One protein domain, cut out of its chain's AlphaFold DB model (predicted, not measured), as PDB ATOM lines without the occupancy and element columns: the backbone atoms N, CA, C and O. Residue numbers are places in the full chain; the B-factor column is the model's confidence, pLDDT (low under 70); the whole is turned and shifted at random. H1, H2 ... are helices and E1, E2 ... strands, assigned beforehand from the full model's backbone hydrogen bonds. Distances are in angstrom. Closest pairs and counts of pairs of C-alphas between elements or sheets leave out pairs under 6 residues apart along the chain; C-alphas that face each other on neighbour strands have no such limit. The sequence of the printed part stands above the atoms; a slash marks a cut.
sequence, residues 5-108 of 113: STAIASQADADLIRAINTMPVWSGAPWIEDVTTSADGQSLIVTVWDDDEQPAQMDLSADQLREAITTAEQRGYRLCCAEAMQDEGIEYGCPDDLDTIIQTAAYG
ATOM      1  N   SER A   5     302.738 284.343 186.989       52.97
ATOM      2  CA  SER A   5     302.274 284.621 185.621       52.97
ATOM      3  C   SER A   5     302.175 283.448 184.642       52.97
ATOM      4  O   SER A   5     301.593 283.650 183.587       52.97
ATOM      5  N   THR A   6     302.676 282.244 184.935       53.78
ATOM      6  CA  THR A   6     302.634 281.144 183.939       53.78
ATOM      7  C   THR A   6     301.505 280.145 184.192       53.78
ATOM      8  O   THR A   6     300.863 279.703 183.250       53.78
ATOM      9  N   ALA A   7     301.212 279.829 185.458       53.12
ATOM     10  CA  ALA A   7     300.244 278.784 185.807       53.12
ATOM     11  C   ALA A   7     298.774 279.215 185.634       53.12
ATOM     12  O   ALA A   7     297.917 278.395 185.321       53.12
ATOM     13  N   ILE A   8     298.474 280.504 185.834       54.09
ATOM     14  CA  ILE A   8     297.118 281.044 185.628       54.09
ATOM     15  C   ILE A   8     296.832 281.202 184.131       54.09
ATOM     16  O   ILE A   8     295.727 280.894 183.698       54.09
ATOM     17  N   ALA A   9     297.832 281.612 183.341       58.34
ATOM     18  CA  ALA A   9     297.723 281.671 181.884       58.34
ATOM     19  C   ALA A   9     297.454 280.275 181.294       58.34
ATOM     20  O   ALA A   9     296.480 280.110 180.576       58.34
ATOM     21  N   SER A  10     298.200 279.243 181.716       74.62
ATOM     22  CA  SER A  10     297.962 277.866 181.249       74.62
ATOM     23  C   SER A  10     296.596 277.297 181.654       74.62
ATOM     24  O   SER A  10     296.046 276.466 180.938       74.62
ATOM     25  N   GLN A  11     296.042 277.711 182.801       78.44
ATOM     26  CA  GLN A  11     294.712 277.267 183.230       78.44
ATOM     27  C   GLN A  11     293.606 277.959 182.426       78.44
ATOM     28  O   GLN A  11     292.706 277.285 181.942       78.44
ATOM     29  N   ALA A  12     293.703 279.279 182.242       79.25
ATOM     30  CA  ALA A  12     292.762 280.038 181.420       79.25
ATOM     31  C   ALA A  12     292.755 279.551 179.960       79.25
ATOM     32  O   ALA A  12     291.698 279.471 179.341       79.25
ATOM     33  N   ASP A  13     293.919 279.165 179.437       84.69
ATOM     34  CA  ASP A  13     294.060 278.592 178.098       84.69
ATOM     35  C   ASP A  13     293.399 277.217 177.991       84.69
ATOM     36  O   ASP A  13     292.623 276.973 177.068       84.69
ATOM     37  N   ALA A  14     293.634 276.343 178.974       83.88
ATOM     38  CA  ALA A  14     292.978 275.041 179.038       83.88
ATOM     39  C   ALA A  14     291.451 275.163 179.186       83.88
ATOM     40  O   ALA A  14     290.713 274.327 178.663       83.88
ATOM     41  N   ASP A  15     290.970 276.183 179.896       83.81
ATOM     42  CA  ASP A  15     289.540 276.442 180.057       83.81
ATOM     43  C   ASP A  15     288.922 276.995 178.763       83.81
ATOM     44  O   ASP A  15     287.862 276.522 178.365       83.81
ATOM     45  N   LEU A  16     289.612 277.883 178.036       83.94
ATOM     46  CA  LEU A  16     289.181 278.341 176.709       83.94
ATOM     47  C   LEU A  16     289.103 277.192 175.694       83.94
ATOM     48  O   LEU A  16     288.138 277.088 174.940       83.94
ATOM     49  N   ILE A  17     290.118 276.330 175.659       88.00
ATOM     50  CA  ILE A  17     290.129 275.180 174.748       88.00
ATOM     51  C   ILE A  17     288.983 274.233 175.094       88.00
ATOM     52  O   ILE A  17     288.276 273.777 174.198       88.00
ATOM     53  N   ARG A  18     288.757 273.978 176.389       84.75
ATOM     54  CA  ARG A  18     287.637 273.152 176.848       84.75
ATOM     55  C   ARG A  18     286.300 273.756 176.435       84.75
ATOM     56  O   ARG A  18     285.497 273.027 175.866       84.75
ATOM     57  N   ALA A  19     286.100 275.052 176.662       82.38
ATOM     58  CA  ALA A  19     284.901 275.778 176.263       82.38
ATOM     59  C   ALA A  19     284.559 275.536 174.792       82.38
ATOM     60  O   ALA A  19     283.483 275.039 174.461       82.38
ATOM     61  N   ILE A  20     285.524 275.809 173.908       83.50
ATOM     62  CA  ILE A  20     285.372 275.654 172.458       83.50
ATOM     63  C   ILE A  20     285.147 274.194 172.076       83.50
ATOM     64  O   ILE A  20     284.264 273.901 171.276       83.50
ATOM     65  N   ASN A  21     285.856 273.262 172.708       85.56
ATOM     66  CA  ASN A  21     285.679 271.836 172.462       85.56
ATOM     67  C   ASN A  21     284.305 271.295 172.901       85.56
ATOM     68  O   ASN A  21     283.872 270.256 172.413       85.56
ATOM     69  N   THR A  22     283.622 271.950 173.846       83.44
ATOM     70  CA  THR A  22     282.263 271.554 174.252       83.44
ATOM     71  C   THR A  22     281.161 272.124 173.363       83.44
ATOM     72  O   THR A  22     280.005 271.711 173.496       83.44
ATOM     73  N   MET A  23     281.495 273.027 172.435       81.31
ATOM     74  CA  MET A  23     280.531 273.538 171.467       81.31
ATOM     75  C   MET A  23     280.110 272.399 170.526       81.31
ATOM     76  O   MET A  23     280.961 271.680 170.001       81.31
ATOM     77  N   PRO A  24     278.801 272.195 170.307       75.62
ATOM     78  CA  PRO A  24     278.344 271.127 169.434       75.62
ATOM     79  C   PRO A  24     278.790 271.393 167.994       75.62
ATOM     80  O   PRO A  24     278.513 272.454 167.437       75.62
ATOM     81  N   VAL A  25     279.414 270.397 167.367       75.56
ATOM     82  CA  VAL A  25     279.611 270.376 165.915       75.56
ATOM     83  C   VAL A  25     278.290 269.957 165.275       75.56
ATOM     84  O   VAL A  25     277.719 268.916 165.615       75.56
ATOM     85  N   TRP A  26     277.760 270.782 164.374       67.88
ATOM     86  CA  TRP A  26     276.574 270.414 163.609       67.88
ATOM     87  C   TRP A  26     276.987 269.606 162.382       67.88
ATOM     88  O   TRP A  26     277.773 270.081 161.575       67.88
ATOM     89  N   SER A  27     276.368 268.443 162.167       55.91
ATOM     90  CA  SER A  27     276.569 267.618 160.962       55.91
ATOM     91  C   SER A  27     276.070 268.267 159.656       55.91
ATOM     92  O   SER A  27     275.956 267.588 158.639       55.91
ATOM     93  N   GLY A  28     275.635 269.530 159.710       55.53
ATOM     94  CA  GLY A  28     275.236 270.350 158.568       55.53
ATOM     95  C   GLY A  28     276.168 271.536 158.314       55.53
ATOM     96  O   GLY A  28     275.947 272.248 157.339       55.53
ATOM     97  N   ALA A  29     277.188 271.751 159.156       59.72
ATOM     98  CA  ALA A  29     278.272 272.668 158.832       59.72
ATOM     99  C   ALA A  29     279.090 272.017 157.702       59.72
ATOM    100  O   ALA A  29     279.639 270.940 157.916       59.72
ATOM    101  N   PRO A  30     279.157 272.613 156.498       62.97
ATOM    102  CA  PRO A  30     279.787 271.969 155.341       62.97
ATOM    103  C   PRO A  30     281.300 271.792 155.512       62.97
ATOM    104  O   PRO A  30     281.921 271.047 154.767       62.97
ATOM    105  N   TRP A  31     281.881 272.502 156.481       77.62
ATOM    106  CA  TRP A  31     283.309 272.566 156.735       77.62
ATOM    107  C   TRP A  31     283.710 271.694 157.923       77.62
ATOM    108  O   TRP A  31     284.689 270.970 157.822       77.62
ATOM    109  N   ILE A  32     283.099 271.836 159.105       85.62
ATOM    110  CA  ILE A  32     283.680 271.273 160.340       85.62
ATOM    111  C   ILE A  32     283.184 269.845 160.545       85.62
ATOM    112  O   ILE A  32     282.000 269.628 160.785       85.62
ATOM    113  N   GLU A  33     284.112 268.891 160.513       83.75
ATOM    114  CA  GLU A  33     283.828 267.464 160.702       83.75
ATOM    115  C   GLU A  33     283.968 267.047 162.166       83.75
ATOM    116  O   GLU A  33     283.127 266.327 162.705       83.75
ATOM    117  N   ASP A  34     285.039 267.495 162.823       87.81
ATOM    118  CA  ASP A  34     285.336 267.117 164.202       87.81
ATOM    119  C   ASP A  34     286.151 268.194 164.913       87.81
ATOM    120  O   ASP A  34     286.946 268.914 164.303       87.81
ATOM    121  N   VAL A  35     285.973 268.277 166.227       88.44
ATOM    122  CA  VAL A  35     286.713 269.173 167.109       88.44
ATOM    123  C   VAL A  35     287.104 268.391 168.352       88.44
ATOM    124  O   VAL A  35     286.251 267.890 169.083       88.44
ATOM    125  N   THR A  36     288.410 268.286 168.588       91.25
ATOM    126  CA  THR A  36     288.962 267.581 169.745       91.25
ATOM    127  C   THR A  36     290.051 268.401 170.414       91.25
ATOM    128  O   THR A  36     290.749 269.193 169.792       91.25
ATOM    129  N   THR A  37     290.234 268.209 171.713       91.88
ATOM    130  CA  THR A  37     291.374 268.771 172.437       91.88
ATOM    131  C   THR A  37     292.614 267.895 172.238       91.88
ATOM    132  O   THR A  37     292.518 266.665 172.244       91.88
ATOM    133  N   SER A  38     293.787 268.515 172.098       89.81
ATOM    134  CA  SER A  38     295.072 267.817 172.047       89.81
ATOM    135  C   SER A  38     295.332 266.988 173.313       89.81
ATOM    136  O   SER A  38     294.798 267.249 174.392       89.81
ATOM    137  N   ALA A  39     296.210 265.986 173.213       85.50
ATOM    138  CA  ALA A  39     296.519 265.099 174.339       85.50
ATOM    139  C   ALA A  39     297.140 265.824 175.554       85.50
ATOM    140  O   ALA A  39     297.017 265.346 176.681       85.50
ATOM    141  N   ASP A  40     297.810 266.958 175.331       83.12
ATOM    142  CA  ASP A  40     298.385 267.810 176.378       83.12
ATOM    143  C   ASP A  40     297.424 268.906 176.877       83.12
ATOM    144  O   ASP A  40     297.744 269.625 177.828       83.12
ATOM    145  N   GLY A  41     296.240 269.027 176.271       82.50
ATOM    146  CA  GLY A  41     295.243 270.032 176.625       82.50
ATOM    147  C   GLY A  41     295.642 271.467 176.287       82.50
ATOM    148  O   GLY A  41     295.031 272.387 176.826       82.50
ATOM    149  N   GLN A  42     296.683 271.668 175.473       84.62
ATOM    150  CA  GLN A  42     297.217 272.994 175.140       84.62
ATOM    151  C   GLN A  42     296.727 273.531 173.795       84.62
ATOM    152  O   GLN A  42     296.962 274.703 173.490       84.62
ATOM    153  N   SER A  43     296.027 272.719 173.004       88.88
ATOM    154  CA  SER A  43     295.456 273.170 171.745       88.88
ATOM    155  C   SER A  43     294.182 272.434 171.339       88.88
ATOM    156  O   SER A  43     293.790 271.417 171.921       88.88
ATOM    157  N   LEU A  44     293.505 273.002 170.344       90.94
ATOM    158  CA  LEU A  44     292.321 272.447 169.714       90.94
ATOM    159  C   LEU A  44     292.700 271.870 168.346       90.94
ATOM    160  O   LEU A  44     293.193 272.587 167.480       90.94
ATOM    161  N   ILE A  45     292.442 270.584 168.154       92.44
ATOM    162  CA  ILE A  45     292.590 269.887 166.882       92.44
ATOM    163  C   ILE A  45     291.233 269.908 166.186       92.44
ATOM    164  O   ILE A  45     290.276 269.281 166.643       92.44
ATOM    165  N   VAL A  46     291.158 270.619 165.068       90.62
ATOM    166  CA  VAL A  46     289.942 270.723 164.261       90.62
ATOM    167  C   VAL A  46     290.148 269.964 162.963       90.62
ATOM    168  O   VAL A  46     291.117 270.203 162.243       90.62
ATOM    169  N   THR A  47     289.237 269.044 162.676       89.62
ATOM    170  CA  THR A  47     289.182 268.323 161.407       89.62
ATOM    171  C   THR A  47     288.133 268.978 160.526       89.62
ATOM    172  O   THR A  47     287.005 269.216 160.958       89.62
ATOM    173  N   VAL A  48     288.521 269.283 159.295       86.19
ATOM    174  CA  VAL A  48     287.713 270.050 158.353       86.19
ATOM    175  C   VAL A  48     287.572 269.292 157.046       86.19
ATOM    176  O   VAL A  48     288.523 268.655 156.588       86.19
ATOM    177  N   TRP A  49     286.385 269.350 156.462       80.00
ATOM    178  CA  TRP A  49     286.102 268.889 155.122       80.00
ATOM    179  C   TRP A  49     286.656 269.889 154.110       80.00
ATOM    180  O   TRP A  49     286.399 271.090 154.198       80.00
ATOM    181  N   ASP A  50     287.423 269.375 153.155       70.19
ATOM    182  CA  ASP A  50     287.836 270.104 151.962       70.19
ATOM    183  C   ASP A  50     287.154 269.423 150.772       70.19
ATOM    184  O   ASP A  50     287.299 268.213 150.587       70.19
ATOM    185  N   ASP A  51     286.355 270.185 150.019       60.59
ATOM    186  CA  ASP A  51     285.313 269.703 149.091       60.59
ATOM    187  C   ASP A  51     285.827 268.754 147.986       60.59
ATOM    188  O   ASP A  51     285.034 268.041 147.371       60.59
ATOM    189  N   ASP A  52     287.144 268.689 147.766       59.31
ATOM    190  CA  ASP A  52     287.789 267.853 146.748       59.31
ATOM    191  C   ASP A  52     288.949 266.971 147.284       59.31
ATOM    192  O   ASP A  52     289.601 266.269 146.501       59.31
ATOM    193  N   GLU A  53     289.219 266.951 148.599       64.06
ATOM    194  CA  GLU A  53     290.390 266.280 149.197       64.06
ATOM    195  C   GLU A  53     290.062 265.404 150.430       64.06
ATOM    196  O   GLU A  53     288.911 265.134 150.767       64.06
ATOM    197  N   GLN A  54     291.101 264.851 151.074       74.81
ATOM    198  CA  GLN A  54     290.954 264.211 152.385       74.81
ATOM    199  C   GLN A  54     290.731 265.280 153.461       74.81
ATOM    200  O   GLN A  54     291.280 266.372 153.324       74.81
ATOM    201  N   PRO A  55     290.019 264.957 154.559       81.25
ATOM    202  CA  PRO A  55     289.854 265.888 155.663       81.25
ATOM    203  C   PRO A  55     291.202 266.441 156.129       81.25
ATOM    204  O   PRO A  55     292.142 265.682 156.394       81.25
ATOM    205  N   ALA A  56     291.292 267.762 156.227       84.44
ATOM    206  CA  ALA A  56     292.473 268.438 156.733       84.44
ATOM    207  C   ALA A  56     292.362 268.606 158.250       84.44
ATOM    208  O   ALA A  56     291.274 268.773 158.796       84.44
ATOM    209  N   GLN A  57     293.500 268.575 158.941       89.44
ATOM    210  CA  GLN A  57     293.564 268.840 160.375       89.44
ATOM    211  C   GLN A  57     294.326 270.131 160.634       89.44
ATOM    212  O   GLN A  57     295.398 270.353 160.067       89.44
ATOM    213  N   MET A  58     293.784 270.963 161.516       89.12
ATOM    214  CA  MET A  58     294.427 272.179 161.995       89.12
ATOM    215  C   MET A  58     294.580 272.138 163.508       89.12
ATOM    216  O   MET A  58     293.691 271.684 164.226       89.12
ATOM    217  N   ASP A  59     295.725 272.624 163.968       92.62
ATOM    218  CA  ASP A  59     296.066 272.749 165.378       92.62
ATOM    219  C   ASP A  59     295.982 274.231 165.767       92.62
ATOM    220  O   ASP A  59     296.691 275.070 165.201       92.62
ATOM    221  N   LEU A  60     295.064 274.560 166.678       91.31
ATOM    222  CA  LEU A  60     294.783 275.922 167.111       91.31
ATOM    223  C   LEU A  60     295.141 276.099 168.585       91.31
ATOM    224  O   LEU A  60     294.506 275.545 169.484       91.31
ATOM    225  N   SER A  61     296.147 276.930 168.832       91.44
ATOM    226  CA  SER A  61     296.528 277.350 170.180       91.44
ATOM    227  C   SER A  61     295.486 278.276 170.816       91.44
ATOM    228  O   SER A  61     294.740 278.979 170.128       91.44
ATOM    229  N   ALA A  62     295.500 278.363 172.147       88.25
ATOM    230  CA  ALA A  62     294.677 279.324 172.880       88.25
ATOM    231  C   ALA A  62     294.910 280.781 172.430       88.25
ATOM    232  O   ALA A  62     293.957 281.554 172.350       88.25
ATOM    233  N   ASP A  63     296.147 281.154 172.080       89.31
ATOM    234  CA  ASP A  63     296.463 282.488 171.550       89.31
ATOM    235  C   ASP A  63     295.719 282.775 170.239       89.31
ATOM    236  O   ASP A  63     295.077 283.821 170.119       89.31
ATOM    237  N   GLN A  64     295.741 281.833 169.292       89.94
ATOM    238  CA  GLN A  64     295.033 281.967 168.013       89.94
ATOM    239  C   GLN A  64     293.519 282.044 168.210       89.94
ATOM    240  O   GLN A  64     292.855 282.855 167.567       89.94
ATOM    241  N   LEU A  65     292.966 281.241 169.122       88.56
ATOM    242  CA  LEU A  65     291.535 281.257 169.427       88.56
ATOM    243  C   LEU A  65     291.117 282.600 170.052       88.56
ATOM    244  O   LEU A  65     290.111 283.178 169.645       88.56
ATOM    245  N   ARG A  66     291.921 283.158 170.974       87.62
ATOM    246  CA  ARG A  66     291.683 284.496 171.556       87.62
ATOM    247  C   ARG A  66     291.739 285.603 170.505       87.62
ATOM    248  O   ARG A  66     290.887 286.496 170.507       87.62
ATOM    249  N   GLU A  67     292.722 285.556 169.609       88.69
ATOM    250  CA  GLU A  67     292.839 286.517 168.509       88.69
ATOM    251  C   GLU A  67     291.649 286.417 167.545       88.69
ATOM    252  O   GLU A  67     291.096 287.443 167.140       88.69
ATOM    253  N   ALA A  68     291.211 285.199 167.225       88.94
ATOM    254  CA  ALA A  68     290.074 284.953 166.348       88.94
ATOM    255  C   ALA A  68     288.766 285.492 166.934       88.94
ATOM    256  O   ALA A  68     288.049 286.215 166.245       88.94
ATOM    257  N   ILE A  69     288.497 285.221 168.215       87.31
ATOM    258  CA  ILE A  69     287.340 285.770 168.937       87.31
ATOM    259  C   ILE A  69     287.373 287.301 168.902       87.31
ATOM    260  O   ILE A  69     286.423 287.934 168.448       87.31
ATOM    261  N   THR A  70     288.502 287.896 169.298       86.81
ATOM    262  CA  THR A  70     288.672 289.358 169.315       86.81
ATOM    263  C   THR A  70     288.429 289.960 167.927       86.81
ATOM    264  O   THR A  70     287.780 290.996 167.781       86.81
ATOM    265  N   THR A  71     288.935 289.304 166.882       86.38
ATOM    266  CA  THR A  71     288.763 289.736 165.491       86.38
ATOM    267  C   THR A  71     287.309 289.618 165.040       86.38
ATOM    268  O   THR A  71     286.804 290.522 164.371       86.38
ATOM    269  N   ALA A  72     286.627 288.530 165.399       85.38
ATOM    270  CA  ALA A  72     285.226 288.308 165.072       85.38
ATOM    271  C   ALA A  72     284.328 289.384 165.704       85.38
ATOM    272  O   ALA A  72     283.524 290.005 165.004       85.38
ATOM    273  N   GLU A  73     284.546 289.690 166.986       83.69
ATOM    274  CA  GLU A  73     283.841 290.752 167.712       83.69
ATOM    275  C   GLU A  73     284.075 292.132 167.086       83.69
ATOM    276  O   GLU A  73     283.124 292.864 166.808       83.69
ATOM    277  N   GLN A  74     285.332 292.484 166.788       85.19
ATOM    278  CA  GLN A  74     285.680 293.765 166.153       85.19
ATOM    279  C   GLN A  74     285.035 293.944 164.774       85.19
ATOM    280  O   GLN A  74     284.799 295.072 164.336       85.19
ATOM    281  N   ARG A  75     284.754 292.840 164.080       84.31
ATOM    282  CA  ARG A  75     284.081 292.833 162.776       84.31
ATOM    283  C   ARG A  75     282.563 292.756 162.873       84.31
ATOM    284  O   ARG A  75     281.897 292.859 161.844       84.31
ATOM    285  N   GLY A  76     282.021 292.612 164.080       78.56
ATOM    286  CA  GLY A  76     280.589 292.492 164.318       78.56
ATOM    287  C   GLY A  76     280.006 291.154 163.865       78.56
ATOM    288  O   GLY A  76     278.808 291.093 163.584       78.56
ATOM    289  N   TYR A  77     280.822 290.096 163.762       81.44
ATOM    290  CA  TYR A  77     280.288 288.745 163.602       81.44
ATOM    291  C   TYR A  77     279.484 288.402 164.855       81.44
ATOM    292  O   TYR A  77     279.929 288.640 165.979       81.44
ATOM    293  N   ARG A  78     278.257 287.911 164.668       66.56
ATOM    294  CA  ARG A  78     277.418 287.524 165.798       66.56
ATOM    295  C   ARG A  78     277.926 286.198 166.333       66.56
ATOM    296  O   ARG A  78     277.794 285.191 165.653       66.56
ATOM    297  N   LEU A  79     278.450 286.233 167.550       73.50
ATOM    298  CA  LEU A  79     278.584 285.046 168.377       73.50
ATOM    299  C   LEU A  79     277.238 284.893 169.108       73.50
ATOM    300  O   LEU A  79     276.983 285.519 170.137       73.50
ATOM    301  N   CYS A  80     276.311 284.213 168.438       64.50
ATOM    302  CA  CYS A  80     274.866 284.167 168.632       64.50
ATOM    303  C   CYS A  80     274.422 283.786 170.050       64.50
ATOM    304  O   CYS A  80     273.330 284.184 170.454       64.50
ATOM    305  N   CYS A  81     275.247 283.072 170.819       55.59
ATOM    306  CA  CYS A  81     274.924 282.697 172.198       55.59
ATOM    307  C   CYS A  81     275.687 283.495 173.265       55.59
ATOM    308  O   CYS A  81     275.407 283.348 174.456       55.59
ATOM    309  N   ALA A  82     276.582 284.402 172.862       46.56
ATOM    310  CA  ALA A  82     277.322 285.260 173.785       46.56
ATOM    311  C   ALA A  82     276.407 286.241 174.547       46.56
ATOM    312  O   ALA A  82     276.656 286.534 175.714       46.56
ATOM    313  N   GLU A  83     275.307 286.700 173.936       43.47
ATOM    314  CA  GLU A  83     274.353 287.619 174.585       43.47
ATOM    315  C   GLU A  83     273.535 286.939 175.706       43.47
ATOM    316  O   GLU A  83     272.973 287.626 176.553       43.47
ATOM    317  N   ALA A  84     273.492 285.599 175.751       41.25
ATOM    318  CA  ALA A  84     272.759 284.828 176.760       41.25
ATOM    319  C   ALA A  84     273.645 284.262 177.891       41.25
ATOM    320  O   ALA A  84     273.103 283.850 178.913       41.25
ATOM    321  N   MET A  85     274.979 284.239 177.733       41.94
ATOM    322  CA  MET A  85     275.910 283.625 178.703       41.94
ATOM    323  C   MET A  85     276.982 284.581 179.263       41.94
ATOM    324  O   MET A  85     277.691 284.228 180.209       41.94
ATOM    325  N   GLN A  86     277.055 285.829 178.774       42.50
ATOM    326  CA  GLN A  86     277.888 286.886 179.377       42.50
ATOM    327  C   GLN A  86     277.555 287.157 180.858       42.50
ATOM    328  O   GLN A  86     278.447 287.552 181.608       42.50
ATOM    329  N   ASP A  87     276.324 286.879 181.302       42.28
ATOM    330  CA  ASP A  87     275.901 287.046 182.701       42.28
ATOM    331  C   ASP A  87     276.493 285.990 183.662       42.28
ATOM    332  O   ASP A  87     276.539 286.228 184.871       42.28
ATOM    333  N   GLU A  88     276.998 284.855 183.159       39.28
ATOM    334  CA  GLU A  88     277.560 283.766 183.985       39.28
ATOM    335  C   GLU A  88     279.071 283.546 183.793       39.28
ATOM    336  O   GLU A  88     279.679 282.727 184.483       39.28
ATOM    337  N   GLY A  89     279.714 284.321 182.911       41.12
ATOM    338  CA  GLY A  89     281.164 284.277 182.704       41.12
ATOM    339  C   GLY A  89     281.668 283.025 181.983       41.12
ATOM    340  O   GLY A  89     282.863 282.737 182.052       41.12
ATOM    341  N   ILE A  90     280.781 282.282 181.311       39.84
ATOM    342  CA  ILE A  90     281.091 281.005 180.662       39.84
ATOM    343  C   ILE A  90     280.380 280.926 179.295       39.84
ATOM    344  O   ILE A  90     279.204 280.603 179.205       39.84
ATOM    345  N   GLU A  91     281.179 281.184 178.254       52.53
ATOM    346  CA  GLU A  91     281.243 280.449 176.973       52.53
ATOM    347  C   GLU A  91     280.354 280.876 175.782       52.53
ATOM    348  O   GLU A  91     279.234 281.356 175.904       52.53
ATOM    349  N   TYR A  92     280.933 280.747 174.583       56.69
ATOM    350  CA  TYR A  92     280.293 280.949 173.279       56.69
ATOM    351  C   TYR A  92     279.507 279.668 172.951       56.69
ATOM    352  O   TYR A  92     279.916 278.579 173.344       56.69
ATOM    353  N   GLY A  93     278.320 279.752 172.366       63.75
ATOM    354  CA  GLY A  93     277.282 278.772 172.716       63.75
ATOM    355  C   GLY A  93     276.438 278.225 171.580       63.75
ATOM    356  O   GLY A  93     275.310 277.817 171.846       63.75
ATOM    357  N   CYS A  94     276.913 278.200 170.336       73.69
ATOM    358  CA  CYS A  94     276.257 277.422 169.281       73.69
ATOM    359  C   CYS A  94     277.242 276.983 168.180       73.69
ATOM    360  O   CYS A  94     278.372 277.472 168.140       73.69
ATOM    361  N   PRO A  95     276.826 276.072 167.278       76.19
ATOM    362  CA  PRO A  95     277.646 275.668 166.137       76.19
ATOM    363  C   PRO A  95     278.102 276.843 165.256       76.19
ATOM    364  O   PRO A  95     279.204 276.798 164.725       76.19
ATOM    365  N   ASP A  96     277.297 277.908 165.141       78.81
ATOM    366  CA  ASP A  96     277.642 279.093 164.339       78.81
ATOM    367  C   ASP A  96     278.781 279.911 164.975       78.81
ATOM    368  O   ASP A  96     279.597 280.510 164.269       78.81
ATOM    369  N   ASP A  97     278.864 279.917 166.311       82.56
ATOM    370  CA  ASP A  97     279.953 280.562 167.055       82.56
ATOM    371  C   ASP A  97     281.254 279.797 166.824       82.56
ATOM    372  O   ASP A  97     282.285 280.399 166.521       82.56
ATOM    373  N   LEU A  98     281.185 278.465 166.924       84.19
ATOM    374  CA  LEU A  98     282.308 277.579 166.650       84.19
ATOM    375  C   LEU A  98     282.810 277.780 165.218       84.19
ATOM    376  O   LEU A  98     283.993 278.054 165.026       84.19
ATOM    377  N   ASP A  99     281.915 277.731 164.232       84.31
ATOM    378  CA  ASP A  99     282.253 277.983 162.833       84.31
ATOM    379  C   ASP A  99     282.916 279.358 162.663       84.31
ATOM    380  O   ASP A  99     284.051 279.455 162.195       84.31
ATOM    381  N   THR A 100     282.302 280.421 163.186       86.38
ATOM    382  CA  THR A 100     282.847 281.785 163.125       86.38
ATOM    383  C   THR A 100     284.268 281.882 163.687       86.38
ATOM    384  O   THR A 100     285.138 282.514 163.074       86.38
ATOM    385  N   ILE A 101     284.521 281.267 164.846       87.94
ATOM    386  CA  ILE A 101     285.830 281.279 165.511       87.94
ATOM    387  C   ILE A 101     286.858 280.514 164.674       87.94
ATOM    388  O   ILE A 101     287.932 281.056 164.406       87.94
ATOM    389  N   ILE A 102     286.538 279.297 164.221       88.75
ATOM    390  CA  ILE A 102     287.455 278.466 163.428       88.75
ATOM    391  C   ILE A 102     287.775 279.129 162.085       88.75
ATOM    392  O   ILE A 102     288.952 279.243 161.733       88.75
ATOM    393  N   GLN A 103     286.777 279.653 161.365       87.31
ATOM    394  CA  GLN A 103     287.023 280.345 160.096       87.31
ATOM    395  C   GLN A 103     287.860 281.613 160.285       87.31
ATOM    396  O   GLN A 103     288.746 281.919 159.480       87.31
ATOM    397  N   THR A 104     287.631 282.345 161.377       89.62
ATOM    398  CA  THR A 104     288.421 283.538 161.692       89.62
ATOM    399  C   THR A 104     289.851 283.177 162.099       89.62
ATOM    400  O   THR A 104     290.776 283.866 161.680       89.62
ATOM    401  N   ALA A 105     290.065 282.085 162.832       89.06
ATOM    402  CA  ALA A 105     291.403 281.602 163.174       89.06
ATOM    403  C   ALA A 105     292.176 281.110 161.938       89.06
ATOM    404  O   ALA A 105     293.358 281.410 161.788       89.06
ATOM    405  N   ALA A 106     291.505 280.389 161.035       85.75
ATOM    406  CA  ALA A 106     292.123 279.802 159.848       85.75
ATOM    407  C   ALA A 106     292.384 280.828 158.732       85.75
ATOM    408  O   ALA A 106     293.440 280.810 158.098       85.75
ATOM    409  N   TYR A 107     291.435 281.737 158.483       85.06
ATOM    410  CA  TYR A 107     291.458 282.627 157.313       85.06
ATOM    411  C   TYR A 107     291.386 284.115 157.648       85.06
ATOM    412  O   TYR A 107     291.403 284.960 156.747       85.06
ATOM    413  N   GLY A 108     291.264 284.470 158.928       85.44
ATOM    414  CA  GLY A 108     291.080 285.851 159.357       85.44
ATOM    415  C   GLY A 108     289.740 286.453 158.930       85.44
ATOM    416  O   GLY A 108     289.596 287.672 159.005       85.44
TER     417      GLY A 108
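This is residues 5 to 108 of the 113 residues of an uncharacterized protein of Kocuria palustris PEL (UniProt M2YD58). A small, twisted three-stranded sheet, E1, E2 and E3, forms a wall with one face bare and helices H1 and H4 over the other. H2 follows straight on from E3, only grazes the sheet with its residues 62 to 65 and crosses H4, and short H3 lies off the sheet in the stretch between H2 and H4. The printed part has 104 residues with four named helices and three named strands, in the order H1 E1 E2 E3 H2 H3 H4; the class is mixed. The antiparallel sheet, order E1 - E2 - E3, is a meander, each strand the antiparallel neighbour of the one before. The whole is compact, with a radius of gyration of the C-alphas of 13.5 A and spans of 44 by 31 by 22 A.

E1, residues 32 to 37, and E2, residues 43 to 48, form a hairpin, with N 45 and O 36 2.7 A apart, within hydrogen-bond range. E2 and E3, residues 56 to 61, form another, with N 48 and O 56 at 2.8 A. H4, residues 95 to 107, is on the sheet at a height of 9.6 A and runs across the strands, at 84 degrees to E2 on the local plane. H1, residues 7 to 21, is on the same face at a height of 7.0 A. H2, residues 62 to 74, touches H4 about perpendicular, at 75 degrees; their closest C-alphas are those of Ala 68 and Ala 105, 4.8 A apart. H2 touches H1 at a steep tilt of 64 degrees, closest at the C-alphas of Asp 13 and Ala 62, 5.3 A. H3, residues 82 to 85, is apart from H2 and H4. In H1, H2 and H4 every O i to N i+4 pair is within hydrogen-bond range; H3 is too short for such a pair.

H1 measures 20.9 A from C-alpha 7 at (300.244, 278.784, 185.807) to C-alpha 21. E3 measures 16.6 A, H2 18.3 A, and H4 17.8 A, ending at C-alpha 107, (291.458, 282.627, 157.313).

The C-alphas farthest apart, those of Ser 5 and Asp 52, are 44.7 A apart. The printed part has no cut, and no link is long. Mean pLDDT of the printed part is 76.3; low confidence includes residues 80 to 93.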